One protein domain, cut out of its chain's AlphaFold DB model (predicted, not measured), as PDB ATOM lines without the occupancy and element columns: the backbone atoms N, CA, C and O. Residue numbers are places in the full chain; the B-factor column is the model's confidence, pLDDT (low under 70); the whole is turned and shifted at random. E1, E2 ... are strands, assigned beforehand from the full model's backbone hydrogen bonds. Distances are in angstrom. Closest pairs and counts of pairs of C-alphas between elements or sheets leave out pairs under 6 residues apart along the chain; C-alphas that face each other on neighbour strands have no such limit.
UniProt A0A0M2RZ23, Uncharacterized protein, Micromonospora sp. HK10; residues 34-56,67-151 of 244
ATOM      1  N   THR A  34      89.987  67.872  24.744       96.62
ATOM      2  CA  THR A  34      90.630  67.919  23.427       96.62
ATOM      3  C   THR A  34      89.644  67.517  22.340       96.62
ATOM      4  O   THR A  34      88.666  66.816  22.600       96.62
ATOM      5  N   ASN A  35      89.884  68.001  21.117       97.50
ATOM      6  CA  ASN A  35      89.012  67.746  19.972       97.50
ATOM      7  C   ASN A  35      89.797  67.052  18.855       97.50
ATOM      8  O   ASN A  35      90.263  67.730  17.930       97.50
ATOM      9  N   PRO A  36      90.061  65.737  18.964       97.69
ATOM     10  CA  PRO A  36      90.832  65.049  17.952       97.69
ATOM     11  C   PRO A  36      90.022  64.823  16.679       97.69
ATOM     12  O   PRO A  36      88.816  64.559  16.720       97.69
ATOM     13  N   THR A  37      90.716  64.892  15.546       98.25
ATOM     14  CA  THR A  37      90.148  64.650  14.216       98.25
ATOM     15  C   THR A  37      90.508  63.258  13.709       98.25
ATOM     16  O   THR A  37      91.467  62.619  14.157       98.25
ATOM     17  N   LEU A  38      89.708  62.754  12.777       98.38
ATOM     18  CA  LEU A  38      89.930  61.463  12.149       98.38
ATOM     19  C   LEU A  38      91.161  61.522  11.233       98.38
ATOM     20  O   LEU A  38      91.222  62.333  10.309       98.38
ATOM     21  N   ARG A  39      92.114  60.602  11.413       98.00
ATOM     22  CA  ARG A  39      93.321  60.497  10.565       98.00
ATOM     23  C   ARG A  39      93.005  60.248   9.083       98.00
ATOM     24  O   ARG A  39      93.795  60.608   8.211       98.00
ATOM     25  N   GLN A  40      91.894  59.580   8.804       97.62
ATOM     26  CA  GLN A  40      91.415  59.245   7.465       97.62
ATOM     27  C   GLN A  40      90.455  60.289   6.867       97.62
ATOM     28  O   GLN A  40      89.906  60.033   5.801       97.62
ATOM     29  N   ALA A  41      90.248  61.442   7.510       96.94
ATOM     30  CA  ALA A  41      89.388  62.485   6.952       96.94
ATOM     31  C   ALA A  41      89.867  62.921   5.549       96.94
ATOM     32  O   ALA A  41      91.069  63.101   5.332       96.94
ATOM     33  N   GLY A  42      88.930  63.070   4.610       95.56
ATOM     34  CA  GLY A  42      89.170  63.454   3.216       95.56
ATOM     35  C   GLY A  42      89.772  62.359   2.334       95.56
ATOM     36  O   GLY A  42      90.309  62.664   1.270       95.56
ATOM     37  N   LYS A  43      89.786  61.094   2.784       96.94
ATOM     38  CA  LYS A  43      90.384  59.977   2.028       96.94
ATOM     39  C   LYS A  43      89.382  59.120   1.252       96.94
ATOM     40  O   LYS A  43      89.842  58.220   0.555       96.94
ATOM     41  N   HIS A  44      88.075  59.370   1.364       96.62
ATOM     42  CA  HIS A  44      87.021  58.617   0.667       96.62
ATOM     43  C   HIS A  44      87.158  57.092   0.864       96.62
ATOM     44  O   HIS A  44      87.355  56.321  -0.078       96.62
ATOM     45  N   VAL A  45      87.174  56.637   2.121       97.25
ATOM     46  CA  VAL A  45      87.472  55.228   2.431       97.25
ATOM     47  C   VAL A  45      86.204  54.385   2.308       97.25
ATOM     48  O   VAL A  45      85.263  54.601   3.061       97.25
ATOM     49  N   LEU A  46      86.195  53.391   1.416       96.50
ATOM     50  CA  LEU A  46      85.167  52.339   1.362       96.50
ATOM     51  C   LEU A  46      85.406  51.264   2.429       96.50
ATOM     52  O   LEU A  46      86.553  50.924   2.723       96.50
ATOM     53  N   ALA A  47      84.335  50.648   2.936       94.69
ATOM     54  CA  ALA A  47      84.442  49.546   3.898       94.69
ATOM     55  C   ALA A  47      85.129  48.297   3.319       94.69
ATOM     56  O   ALA A  47      85.700  47.504   4.063       94.69
ATOM     57  N   SER A  48      85.088  48.133   1.996       93.25
ATOM     58  CA  SER A  48      85.765  47.066   1.252       93.25
ATOM     59  C   SER A  48      87.247  47.350   0.977       93.25
ATOM     60  O   SER A  48      87.904  46.572   0.283       93.25
ATOM     61  N   ASN A  49      87.794  48.465   1.473       94.06
ATOM     62  CA  ASN A  49      89.202  48.785   1.291       94.06
ATOM     63  C   ASN A  49      90.086  47.795   2.071       94.06
ATOM     64  O   ASN A  49      90.068  47.759   3.302       94.06
ATOM     65  N   ALA A  50      90.914  47.049   1.337       91.44
ATOM     66  CA  ALA A  50      91.808  46.029   1.878       91.44
ATOM     67  C   ALA A  50      92.823  46.557   2.912       91.44
ATOM     68  O   ALA A  50      93.322  45.781   3.720       91.44
ATOM     69  N   GLU A  51      93.128  47.860   2.933       93.19
ATOM     70  CA  GLU A  51      93.989  48.459   3.969       93.19
ATOM     71  C   GLU A  51      93.364  48.400   5.374       93.19
ATOM     72  O   GLU A  51      94.083  48.407   6.378       93.19
ATOM     73  N   PHE A  52      92.033  48.349   5.448       91.69
ATOM     74  CA  PHE A  52      91.261  48.310   6.691       91.69
ATOM     75  C   PHE A  52      90.558  46.964   6.910       91.69
ATOM     76  O   PHE A  52      90.070  46.708   8.009       91.69
ATOM     77  N   ASP A  53      90.584  46.070   5.924       83.69
ATOM     78  CA  ASP A  53      90.219  44.667   6.106       83.69
ATOM     79  C   ASP A  53      91.400  43.899   6.715       83.69
ATOM     80  O   ASP A  53      92.200  43.252   6.041       83.69
ATOM     81  N   GLN A  54      91.558  44.020   8.031       72.69
ATOM     82  CA  GLN A  54      92.671  43.382   8.734       72.69
ATOM     83  C   GLN A  54      92.443  41.884   9.009       72.69
ATOM     84  O   GLN A  54      93.253  41.271   9.705       72.69
ATOM     85  N   GLY A  55      91.349  41.282   8.524       65.50
ATOM     86  CA  GLY A  55      91.045  39.860   8.731       65.50
ATOM     87  C   GLY A  55      90.890  39.440  10.202       65.50
ATOM     88  O   GLY A  55      90.859  38.244  10.505       65.50
ATOM     89  N   PHE A  56      90.811  40.394  11.138       58.50
ATOM     90  CA  PHE A  56      90.640  40.126  12.565       58.50
ATOM     91  C   PHE A  56      89.184  39.778  12.875       58.50
ATOM     92  O   PHE A  56      88.429  40.610  13.368       58.50
ATOM     93  N   GLY A  67      73.857  43.400   4.154       90.19
ATOM     94  CA  GLY A  67      73.877  44.721   3.525       90.19
ATOM     95  C   GLY A  67      74.310  45.877   4.433       90.19
ATOM     96  O   GLY A  67      74.032  47.021   4.081       90.19
ATOM     97  N   GLN A  68      74.970  45.614   5.569       93.50
ATOM     98  CA  GLN A  68      75.580  46.657   6.401       93.50
ATOM     99  C   GLN A  68      77.104  46.590   6.405       93.50
ATOM    100  O   GLN A  68      77.667  45.513   6.578       93.50
ATOM    101  N   ASP A  69      77.755  47.743   6.311       94.19
ATOM    102  CA  ASP A  69      79.179  47.911   6.572       94.19
ATOM    103  C   ASP A  69      79.407  48.238   8.053       94.19
ATOM    104  O   ASP A  69      78.663  49.021   8.651       94.19
ATOM    105  N   ILE A  70      80.450  47.659   8.646       94.75
ATOM    106  CA  ILE A  70      80.883  47.964  10.013       94.75
ATOM    107  C   ILE A  70      82.181  48.763   9.975       94.75
ATOM    108  O   ILE A  70      83.119  48.404   9.265       94.75
ATOM    109  N   TRP A  71      82.250  49.811  10.791       95.81
ATOM    110  CA  TRP A  71      83.394  50.716  10.900       95.81
ATOM    111  C   TRP A  71      83.851  50.791  12.347       95.81
ATOM    112  O   TRP A  71      83.032  51.089  13.218       95.81
ATOM    113  N   VAL A  72      85.138  50.566  12.619       95.12
ATOM    114  CA  VAL A  72      85.678  50.591  13.987       95.12
ATOM    115  C   VAL A  72      86.740  51.669  14.147       95.12
ATOM    116  O   VAL A  72      87.808  51.639  13.522       95.12
ATOM    117  N   PHE A  73      86.462  52.597  15.056       96.69
ATOM    118  CA  PHE A  73      87.316  53.726  15.387       96.69
ATOM    119  C   PHE A  73      87.951  53.535  16.764       96.69
ATOM    120  O   PHE A  73      87.302  53.061  17.699       96.69
ATOM    121  N   ILE A  74      89.215  53.937  16.898       96.69
ATOM    122  CA  ILE A  74      89.968  53.893  18.154       96.69
ATOM    123  C   ILE A  74      90.577  55.257  18.466       96.69
ATOM    124  O   ILE A  74      91.121  55.927  17.582       96.69
ATOM    125  N   TRP A  75      90.584  55.616  19.747       97.56
ATOM    126  CA  TRP A  75      91.446  56.676  20.259       97.56
ATOM    127  C   TRP A  75      92.762  56.050  20.732       97.56
ATOM    128  O   TRP A  75      92.746  55.251  21.670       97.56
ATOM    129  N   PRO A  76      93.899  56.339  20.071       94.62
ATOM    130  CA  PRO A  76      95.155  55.672  20.372       94.62
ATOM    131  C   PRO A  76      95.703  56.070  21.747       94.62
ATOM    132  O   PRO A  76      95.700  57.240  22.129       94.62
ATOM    133  N   GLY A  77      96.273  55.084  22.440       91.19
ATOM    134  CA  GLY A  77      96.868  55.250  23.764       91.19
ATOM    135  C   GLY A  77      95.860  55.125  24.909       91.19
ATOM    136  O   GLY A  77      94.669  54.925  24.706       91.19
ATOM    137  N   ASN A  78      96.374  55.258  26.134       92.62
ATOM    138  CA  ASN A  78      95.596  55.119  27.373       92.62
ATOM    139  C   ASN A  78      95.296  56.475  28.036       92.62
ATOM    140  O   ASN A  78      94.869  56.519  29.184       92.62
ATOM    141  N   GLY A  79      95.566  57.581  27.334       92.75
ATOM    142  CA  GLY A  79      95.391  58.942  27.850       92.75
ATOM    143  C   GLY A  79      93.962  59.476  27.750       92.75
ATOM    144  O   GLY A  79      93.730  60.610  28.153       92.75
ATOM    145  N   VAL A  80      93.024  58.694  27.203       95.56
ATOM    146  CA  VAL A  80      91.613  59.080  27.060       95.56
ATOM    147  C   VAL A  80      90.806  58.577  28.247       95.56
ATOM    148  O   VAL A  80      90.571  57.371  28.402       95.56
ATOM    149  N   GLU A  81      90.333  59.513  29.057       94.81
ATOM    150  CA  GLU A  81      89.506  59.240  30.227       94.81
ATOM    151  C   GLU A  81      88.064  58.953  29.793       94.81
ATOM    152  O   GLU A  81      87.564  57.846  30.023       94.81
ATOM    153  N   SER A  82      87.452  59.891  29.061       95.56
ATOM    154  CA  SER A  82      86.114  59.769  28.470       95.56
ATOM    155  C   SER A  82      86.064  60.300  27.038       95.56
ATOM    156  O   SER A  82      86.903  61.097  26.616       95.56
ATOM    157  N   VAL A  83      85.061  59.837  26.294       97.56
ATOM    158  CA  VAL A  83      84.681  60.375  24.985       97.56
ATOM    159  C   VAL A  83      83.282  60.948  25.144       97.56
ATOM    160  O   VAL A  83      82.344  60.195  25.399       97.56
ATOM    161  N   ASP A  84      83.151  62.264  25.029       97.38
ATOM    162  CA  ASP A  84      81.888  62.963  25.290       97.38
ATOM    163  C   ASP A  84      81.060  63.102  24.017       97.38
ATOM    164  O   ASP A  84      79.834  63.014  24.042       97.38
ATOM    165  N   ALA A  85      81.740  63.314  22.890       98.00
ATOM    166  CA  ALA A  85      81.109  63.443  21.593       98.00
ATOM    167  C   ALA A  85      81.955  62.789  20.507       98.00
ATOM    168  O   ALA A  85      83.184  62.803  20.533       98.00
ATOM    169  N   VAL A  86      81.262  62.242  19.519       98.44
ATOM    170  CA  VAL A  86      81.826  61.747  18.266       98.44
ATOM    171  C   VAL A  86      80.851  62.158  17.184       98.44
ATOM    172  O   VAL A  86      79.645  62.037  17.394       98.44
ATOM    173  N   LYS A  87      81.360  62.627  16.051       98.50
ATOM    174  CA  LYS A  87      80.586  62.874  14.841       98.50
ATOM    175  C   LYS A  87      81.394  62.373  13.655       98.50
ATOM    176  O   LYS A  87      82.450  62.921  13.352       98.50
ATOM    177  N   ILE A  88      80.909  61.321  13.012       98.62
ATOM    178  CA  ILE A  88      81.516  60.734  11.816       98.62
ATOM    179  C   ILE A  88      80.611  61.051  10.629       98.62
ATOM    180  O   ILE A  88      79.391  60.992  10.772       98.62
ATOM    181  N   GLY A  89      81.198  61.435   9.500       98.50
ATOM    182  CA  GLY A  89      80.493  61.775   8.270       98.50
ATOM    183  C   GLY A  89      80.810  60.790   7.153       98.50
ATOM    184  O   GLY A  89      81.980  60.463   6.930       98.50
ATOM    185  N   TRP A  90      79.769  60.359   6.448       98.62
ATOM    186  CA  TRP A  90      79.848  59.482   5.289       98.62
ATOM    187  C   TRP A  90      79.250  60.150   4.057       98.62
ATOM    188  O   TRP A  90      78.214  60.809   4.148       98.62
ATOM    189  N   ASP A  91      79.907  59.923   2.930       98.38
ATOM    190  CA  ASP A  91      79.428  60.185   1.580       98.38
ATOM    191  C   ASP A  91      78.547  59.005   1.134       98.38
ATOM    192  O   ASP A  91      78.936  57.830   1.243       98.38
ATOM    193  N   THR A  92      77.327  59.321   0.705       97.62
ATOM    194  CA  THR A  92      76.293  58.346   0.342       97.62
ATOM    195  C   THR A  92      75.927  58.362  -1.138       97.62
ATOM    196  O   THR A  92      75.283  57.413  -1.599       97.62
ATOM    197  N   ASP A  93      76.347  59.382  -1.884       97.06
ATOM    198  CA  ASP A  93      76.044  59.559  -3.306       97.06
ATOM    199  C   ASP A  93      77.293  59.665  -4.207       97.06
ATOM    200  O   ASP A  93      77.176  59.759  -5.433       97.06
ATOM    201  N   ASN A  94      78.479  59.498  -3.615       96.25
ATOM    202  CA  ASN A  94      79.798  59.510  -4.238       96.25
ATOM    203  C   ASN A  94      80.199  60.889  -4.806       96.25
ATOM    204  O   ASN A  94      80.916  60.966  -5.814       96.25
ATOM    205  N   ASP A  95      79.757  61.980  -4.176       96.94
ATOM    206  CA  ASP A  95      80.137  63.353  -4.527       96.94
ATOM    207  C   ASP A  95      81.396  63.874  -3.801       96.94
ATOM    208  O   ASP A  95      81.862  64.977  -4.109       96.94
ATOM    209  N   LYS A  96      82.000  63.057  -2.920       96.50
ATOM    210  CA  LYS A  96      83.165  63.369  -2.069       96.50
ATOM    211  C   LYS A  96      82.872  64.331  -0.918       96.50
ATOM    212  O   LYS A  96      83.796  64.958  -0.390       96.50
ATOM    213  N   THR A  97      81.617  64.431  -0.509       97.56
ATOM    214  CA  THR A  97      81.149  65.231   0.618       97.56
ATOM    215  C   THR A  97      80.393  64.339   1.594       97.56
ATOM    216  O   THR A  97      79.721  63.389   1.227       97.56
ATOM    217  N   ALA A  98      80.515  64.621   2.891       97.94
ATOM    218  CA  ALA A  98      79.733  63.894   3.881       97.94
ATOM    219  C   ALA A  98      78.268  64.365   3.860       97.94
ATOM    220  O   ALA A  98      77.983  65.481   4.305       97.94
ATOM    221  N   ASP A  99      77.349  63.498   3.438       97.69
ATOM    222  CA  ASP A  99      75.901  63.756   3.442       97.69
ATOM    223  C   ASP A  99      75.248  63.341   4.755       97.69
ATOM    224  O   ASP A  99      74.325  63.984   5.260       97.69
ATOM    225  N   THR A 100      75.717  62.220   5.306       98.31
ATOM    226  CA  THR A 100      75.109  61.585   6.471       98.31
ATOM    227  C   THR A 100      76.090  61.533   7.622       98.31
ATOM    228  O   THR A 100      77.245  61.146   7.466       98.31
ATOM    229  N   PHE A 101      75.609  61.876   8.816       98.44
ATOM    230  CA  PHE A 101      76.419  61.883  10.025       98.44
ATOM    231  C   PHE A 101      75.848  60.936  11.075       98.44
ATOM    232  O   PHE A 101      74.637  60.880  11.277       98.44
ATOM    233  N   LYS A 102      76.736  60.230  11.776       98.25
ATOM    234  CA  LYS A 102      76.412  59.450  12.977       98.25
ATOM    235  C   LYS A 102      77.183  59.990  14.164       98.25
ATOM    236  O   LYS A 102      78.319  60.452  14.039       98.25
ATOM    237  N   THR A 103      76.545  59.918  15.316       98.38
ATOM    238  CA  THR A 103      77.050  60.407  16.592       98.38
ATOM    239  C   THR A 103      77.332  59.264  17.550       98.38
ATOM    240  O   THR A 103      76.945  58.131  17.296       98.38
ATOM    241  N   LEU A 104      77.956  59.537  18.696       96.88
ATOM    242  CA  LEU A 104      78.220  58.508  19.709       96.88
ATOM    243  C   LEU A 104      76.970  57.682  20.098       96.88
ATOM    244  O   LEU A 104      77.112  56.504  20.402       96.88
ATOM    245  N   ALA A 105      75.766  58.266  20.037       97.38
ATOM    246  CA  ALA A 105      74.503  57.581  20.332       97.38
ATOM    247  C   ALA A 105      74.066  56.564  19.256       97.38
ATOM    248  O   ALA A 105      73.302  55.652  19.553       97.38
ATOM    249  N   ASP A 106      74.547  56.717  18.020       97.00
ATOM    250  CA  ASP A 106      74.263  55.821  16.891       97.00
ATOM    251  C   ASP A 106      75.252  54.650  16.801       97.00
ATOM    252  O   ASP A 106      75.086  53.746  15.978       97.00
ATOM    253  N   GLY A 107      76.335  54.720  17.576       95.19
ATOM    254  CA  GLY A 107      77.384  53.718  17.630       95.19
ATOM    255  C   GLY A 107      77.337  52.924  18.927       95.19
ATOM    256  O   GLY A 107      76.631  53.254  19.877       95.19
ATOM    257  N   HIS A 108      78.150  51.881  18.988       94.31
ATOM    258  CA  HIS A 108      78.366  51.137  20.216       94.31
ATOM    259  C   HIS A 108      79.761  51.452  20.746       94.31
ATOM    260  O   HIS A 108      80.784  51.215  20.103       94.31
ATOM    261  N   PHE A 109      79.810  52.001  21.955       94.75
ATOM    262  CA  PHE A 109      81.053  52.361  22.619       94.75
ATOM    263  C   PHE A 109      81.575  51.193  23.453       94.75
ATOM    264  O   PHE A 109      80.807  50.468  24.081       94.75
ATOM    265  N   THR A 110      82.884  50.983  23.458       93.81
ATOM    266  CA  THR A 110      83.528  49.963  24.286       93.81
ATOM    267  C   THR A 110      84.943  50.392  24.665       93.81
ATOM    268  O   THR A 110      85.495  51.360  24.140       93.81
ATOM    269  N   THR A 111      85.538  49.688  25.620       94.31
ATOM    270  CA  THR A 111      86.943  49.853  25.996       94.31
ATOM    271  C   THR A 111      87.624  48.505  25.874       94.31
ATOM    272  O   THR A 111      87.185  47.536  26.486       94.31
ATOM    273  N   ASP A 112      88.702  48.448  25.102       89.25
ATOM    274  CA  ASP A 112      89.466  47.226  24.877       89.25
ATOM    275  C   ASP A 112      90.952  47.511  25.091       89.25
ATOM    276  O   ASP A 112      91.511  48.438  24.503       89.25
ATOM    277  N   ASN A 113      91.579  46.743  25.985       90.00
ATOM    278  CA  ASN A 113      92.961  46.944  26.430       90.00
ATOM    279  C   ASN A 113      93.269  48.389  26.883       90.00
ATOM    280  O   ASN A 113      94.369  48.894  26.678       90.00
ATOM    281  N   GLY A 114      92.285  49.065  27.488       90.75
ATOM    282  CA  GLY A 114      92.396  50.452  27.962       90.75
ATOM    283  C   GLY A 114      92.143  51.522  26.892       90.75
ATOM    284  O   GLY A 114      91.818  52.657  27.244       90.75
ATOM    285  N   ALA A 115      92.189  51.159  25.609       94.12
ATOM    286  CA  ALA A 115      91.864  52.062  24.516       94.12
ATOM    287  C   ALA A 115      90.346  52.174  24.338       94.12
ATOM    288  O   ALA A 115      89.617  51.175  24.342       94.12
ATOM    289  N   LYS A 116      89.861  53.403  24.153       96.06
ATOM    290  CA  LYS A 116      88.454  53.659  23.842       96.06
ATOM    291  C   LYS A 116      88.184  53.327  22.378       96.06
ATOM    292  O   LYS A 116      88.981  53.683  21.506       96.06
ATOM    293  N   LYS A 117      87.064  52.657  22.119       95.56
ATOM    294  CA  LYS A 117      86.619  52.257  20.784       95.56
ATOM    295  C   LYS A 117      85.153  52.606  20.593       95.56
ATOM    296  O   LYS A 117      84.351  52.483  21.516       95.56
ATOM    297  N   VAL A 118      84.797  52.984  19.376       96.12
ATOM    298  CA  VAL A 118      83.403  53.078  18.940       96.12
ATOM    299  C   VAL A 118      83.270  52.373  17.607       96.12
ATOM    300  O   VAL A 118      84.181  52.428  16.777       96.12
ATOM    301  N   TRP A 119      82.149  51.701  17.405       95.00
ATOM    302  CA  TRP A 119      81.842  51.081  16.131       95.00
ATOM    303  C   TRP A 119      80.451  51.461  15.650       95.00
ATOM    304  O   TRP A 119      79.542  51.697  16.446       95.00
ATOM    305  N   PHE A 120      80.325  51.563  14.333       95.94
ATOM    306  CA  PHE A 120      79.123  52.001  13.641       95.94
ATOM    307  C   PHE A 120      78.736  50.982  12.582       95.94
ATOM    308  O   PHE A 120      79.605  50.485  11.868       95.94
ATOM    309  N   ALA A 121      77.433  50.734  12.453       95.50
ATOM    310  CA  ALA A 121      76.856  50.041  11.311       95.50
ATOM    311  C   ALA A 121      76.231  51.062  10.348       95.50
ATOM    312  O   ALA A 121      75.457  51.935  10.764       95.50
ATOM    313  N   THR A 122      76.554  50.957   9.064       96.00
ATOM    314  CA  THR A 122      75.962  51.754   7.978       96.00
ATOM    315  C   THR A 122      75.402  50.823   6.910       96.00
ATOM    316  O   THR A 122      75.829  49.677   6.843       96.00
ATOM    317  N   PRO A 123      74.475  51.266   6.047       95.75
ATOM    318  CA  PRO A 123      74.210  50.563   4.796       95.75
ATOM    319  C   PRO A 123      75.500  50.330   3.995       95.75
ATOM    320  O   PRO A 123      76.443  51.122   4.084       95.75
ATOM    321  N   ALA A 124      75.533  49.237   3.235       94.00
ATOM    322  CA  ALA A 124      76.673  48.878   2.405       94.00
ATOM    323  C   ALA A 124      76.916  49.911   1.295       94.00
ATOM    324  O   ALA A 124      75.973  50.372   0.648       94.00
ATOM    325  N   GLY A 125      78.187  50.223   1.045       93.94
ATOM    326  CA  GLY A 125      78.627  51.101  -0.043       93.94
ATOM    327  C   GLY A 125      78.818  52.568   0.346       93.94
ATOM    328  O   GLY A 125      79.204  53.363  -0.506       93.94
ATOM    329  N   TRP A 126      78.590  52.929   1.611       97.19
ATOM    330  CA  TRP A 126      78.903  54.268   2.115       97.19
ATOM    331  C   TRP A 126      80.418  54.487   2.179       97.19
ATOM    332  O   TRP A 126      81.187  53.556   2.436       97.19
ATOM    333  N   GLN A 127      80.855  55.729   1.981       97.81
ATOM    334  CA  GLN A 127      82.267  56.109   2.022       97.81
ATOM    335  C   GLN A 127      82.549  56.994   3.225       97.81
ATOM    336  O   GLN A 127      81.870  57.984   3.454       97.81
ATOM    337  N   LEU A 128      83.558  56.642   4.014       98.31
ATOM    338  CA  LEU A 128      83.987  57.456   5.140       98.31
ATOM    339  C   LEU A 128      84.706  58.709   4.640       98.31
ATOM    340  O   LEU A 128      85.745  58.609   3.977       98.31
ATOM    341  N   GLU A 129      84.192  59.864   5.052       98.31
ATOM    342  CA  GLU A 129      84.664  61.161   4.578       98.31
ATOM    343  C   GLU A 129      85.276  62.008   5.689       98.31
ATOM    344  O   GLU A 129      86.350  62.583   5.534       98.31
ATOM    345  N   SER A 130      84.626  62.085   6.849       98.31
ATOM    346  CA  SER A 130      85.066  62.973   7.925       98.31
ATOM    347  C   SER A 130      84.830  62.375   9.304       98.31
ATOM    348  O   SER A 130      84.065  61.428   9.483       98.31
ATOM    349  N   GLY A 131      85.512  62.926  10.304       98.19
ATOM    350  CA  GLY A 131      85.291  62.539  11.684       98.19
ATOM    351  C   GLY A 131      85.935  63.504  12.664       98.19
ATOM    352  O   GLY A 131      87.095  63.892  12.510       98.19
ATOM    353  N   GLU A 132      85.183  63.855  13.694       98.38
ATOM    354  CA  GLU A 132      85.628  64.653  14.830       98.38
ATOM    355  C   GLU A 132      85.116  64.038  16.133       98.38
ATOM    356  O   GLU A 132      84.147  63.273  16.159       98.38
ATOM    357  N   SER A 133      85.797  64.344  17.230       98.25
ATOM    358  CA  SER A 133      85.383  63.907  18.559       98.25
ATOM    359  C   SER A 133      85.767  64.933  19.608       98.25
ATOM    360  O   SER A 133      86.660  65.743  19.377       98.25
ATOM    361  N   THR A 134      85.109  64.871  20.758       98.25
ATOM    362  CA  THR A 134      85.440  65.634  21.961       98.25
ATOM    363  C   THR A 134      85.708  64.636  23.073       98.25
ATOM    364  O   THR A 134      84.879  63.762  23.339       98.25
ATOM    365  N   ILE A 135      86.881  64.736  23.689       97.38
ATOM    366  CA  ILE A 135      87.331  63.805  24.723       97.38
ATOM    367  C   ILE A 135      87.857  64.559  25.942       97.38
ATOM    368  O   ILE A 135      88.422  65.647  25.808       97.38
ATOM    369  N   HIS A 136      87.776  63.924  27.109       96.19
ATOM    370  CA  HIS A 136      88.596  64.286  28.258       96.19
ATOM    371  C   HIS A 136      89.881  63.460  28.254       96.19
ATOM    372  O   HIS A 136      89.855  62.226  28.214       96.19
ATOM    373  N   GLY A 137      91.016  64.155  28.303       93.94
ATOM    374  CA  GLY A 137      92.342  63.554  28.274       93.94
ATOM    375  C   GLY A 137      93.115  63.912  27.008       93.94
ATOM    376  O   GLY A 137      92.886  64.949  26.383       93.94
ATOM    377  N   GLN A 138      94.082  63.075  26.645       93.56
ATOM    378  CA  GLN A 138      94.986  63.335  25.528       93.56
ATOM    379  C   GLN A 138      95.144  62.111  24.634       93.56
ATOM    380  O   GLN A 138      95.331  60.989  25.109       93.56
ATOM    381  N   VAL A 139      95.157  62.359  23.326       94.62
ATOM    382  CA  VAL A 139      95.608  61.395  22.320       94.62
ATOM    383  C   VAL A 139      96.857  61.916  21.610       94.62
ATOM    384  O   VAL A 139      96.980  63.126  21.378       94.62
ATOM    385  N   PRO A 140      97.791  61.031  21.222       93.38
ATOM    386  CA  PRO A 140      98.925  61.415  20.395       93.38
ATOM    387  C   PRO A 140      98.468  62.145  19.128       93.38
ATOM    388  O   PRO A 140      97.572  61.687  18.423       93.38
ATOM    389  N   GLN A 141      99.119  63.273  18.833       94.06
ATOM    390  CA  GLN A 141      98.874  64.091  17.636       94.06
ATOM    391  C   GLN A 141      97.468  64.707  17.542       94.06
ATOM    392  O   GLN A 141      97.154  65.277  16.504       94.06
ATOM    393  N   ASN A 142      96.643  64.633  18.594       96.38
ATOM    394  CA  ASN A 142      95.240  65.058  18.537       96.38
ATOM    395  C   ASN A 142      94.470  64.353  17.396       96.38
ATOM    396  O   ASN A 142      93.713  64.984  16.662       96.38
ATOM    397  N   LEU A 143      94.693  63.043  17.229       97.50
ATOM    398  CA  LEU A 143      94.062  62.223  16.193       97.50
ATOM    399  C   LEU A 143      93.435  60.953  16.775       97.50
ATOM    400  O   LEU A 143      93.975  60.352  17.705       97.50
ATOM    401  N   PHE A 144      92.350  60.501  16.154       97.75
ATOM    402  CA  PHE A 144      91.810  59.150  16.314       97.75
ATOM    403  C   PHE A 144      91.772  58.440  14.952       97.75
ATOM    404  O   PHE A 144      91.869  59.081  13.901       97.75
ATOM    405  N   ASN A 145      91.718  57.107  14.954       97.38
ATOM    406  CA  ASN A 145      91.961  56.309  13.750       97.38
ATOM    407  C   ASN A 145      90.782  55.389  13.433       97.38
ATOM    408  O   ASN A 145      90.275  54.718  14.330       97.38
ATOM    409  N   LEU A 146      90.446  55.261  12.148       96.81
ATOM    410  CA  LEU A 146      89.808  54.050  11.630       96.81
ATOM    411  C   LEU A 146      90.823  52.902  11.705       96.81
ATOM    412  O   LEU A 146      91.958  53.052  11.242       96.81
ATOM    413  N   THR A 147      90.428  51.786  12.310       94.19
ATOM    414  CA  THR A 147      91.307  50.623  12.520       94.19
ATOM    415  C   THR A 147      90.934  49.430  11.671       94.19
ATOM    416  O   THR A 147      91.829  48.759  11.165       94.19
ATOM    417  N   HIS A 148      89.640  49.166  11.528       91.12
ATOM    418  CA  HIS A 148      89.146  48.072  10.714       91.12
ATOM    419  C   HIS A 148      87.754  48.384  10.182       91.12
ATOM    420  O   HIS A 148      86.978  49.119  10.808       91.12
ATOM    421  N   THR A 149      87.464  47.801   9.028       94.12
ATOM    422  CA  THR A 149      86.152  47.805   8.394       94.12
ATOM    423  C   THR A 149      85.751  46.378   8.058       94.12
ATOM    424  O   THR A 149      86.599  45.552   7.737       94.12
ATOM    425  N   CYS A 150      84.454  46.087   8.120       92.25
ATOM    426  CA  CYS A 150      83.897  44.875   7.530       92.25
ATOM    427  C   CYS A 150      82.857  45.296   6.509       92.25
ATOM    428  O   CYS A 150      81.802  45.809   6.887       92.25
ATOM    429  N   SER A 151      83.140  45.070   5.229       92.31
ATOM    430  CA  SER A 151      82.138  45.284   4.195       92.31
ATOM    431  C   SER A 151      80.993  44.292   4.369       92.31
ATOM    432  O   SER A 151      81.223  43.083   4.497       92.31
TER     433      SER A 151
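AT A GLANCE: This is residues 34 to 56 and 67 to 151 of the 244 residues of an uncharacterized protein of Micromonospora sp. HK10 (UniProt A0A0M2RZ23). Two antiparallel sheets stand face to face as a sandwich, one of four strands and strongly twisted, the other of three, with their strands at 35 degrees to each other. Of residues 34 to 56, a long stretch with no named element, residues 37 to 38 pair briefly with the edge strand E7 of the larger sheet and residues 45 to 46 with the edge strand E6 of the smaller one. The printed part has 108 residues with seven named strands, E1 to E7, and no named helix; the class is all strand, and the sheet orders are E4 E5 E1 E7 and E3 E2 E6. It is compact, with a radius of gyration of the C-alphas of 12.9 A, and spans 36 by 28 by 24 A.

HOW THE PARTS SIT: Residues 37 to 38 pair, parallel, with residues 143 to 144 of E7, residues 143 to 150; residues 45 to 46 pair, antiparallel, with residues 127 to 128 of E6, residues 127 to 137. E1, residues 68 to 74, is antiparallel to E7, with N 72 and O 148 3.0 A apart, and to E5, residues 115 to 123, with N 71 and O 120 2.9 A apart. E2, residues 80 to 91, bends by 67 degrees at residue 84; it is antiparallel to E6, with N 87 and O 132 2.9 A apart, and forms a hairpin with E3, residues 100 to 103, with N 88 and O 102 2.9 A apart. E4, residues 108 to 112, forms a hairpin with E5, with N 110 and O 117 2.9 A apart. Between the sheets, the closest C-alphas of E2 and E5 are those of Val 80 and Lys 116, 7.1 A apart. E6 and E7 are near each other, with 9 pairs of C-alphas within 10 A.

IN THESE COORDINATES: E1 begins at C-alpha 68, (75.580, 46.657, 6.401). E2 is 28.3 A long, E5 26.5 A, E6 29.1 A and E7 21.9 A, ending at C-alpha 150, (83.897, 44.875, 7.530).

THE WHOLE: The C-alphas of Asp 95 and Asn 113 are farthest apart, 37.3 A. Residues 57 to 66 are cut out, and C-alphas 56 and 67 are 19.6 A apart. No link between named strands is long. Residues 55 to 56 have pLDDT under 70.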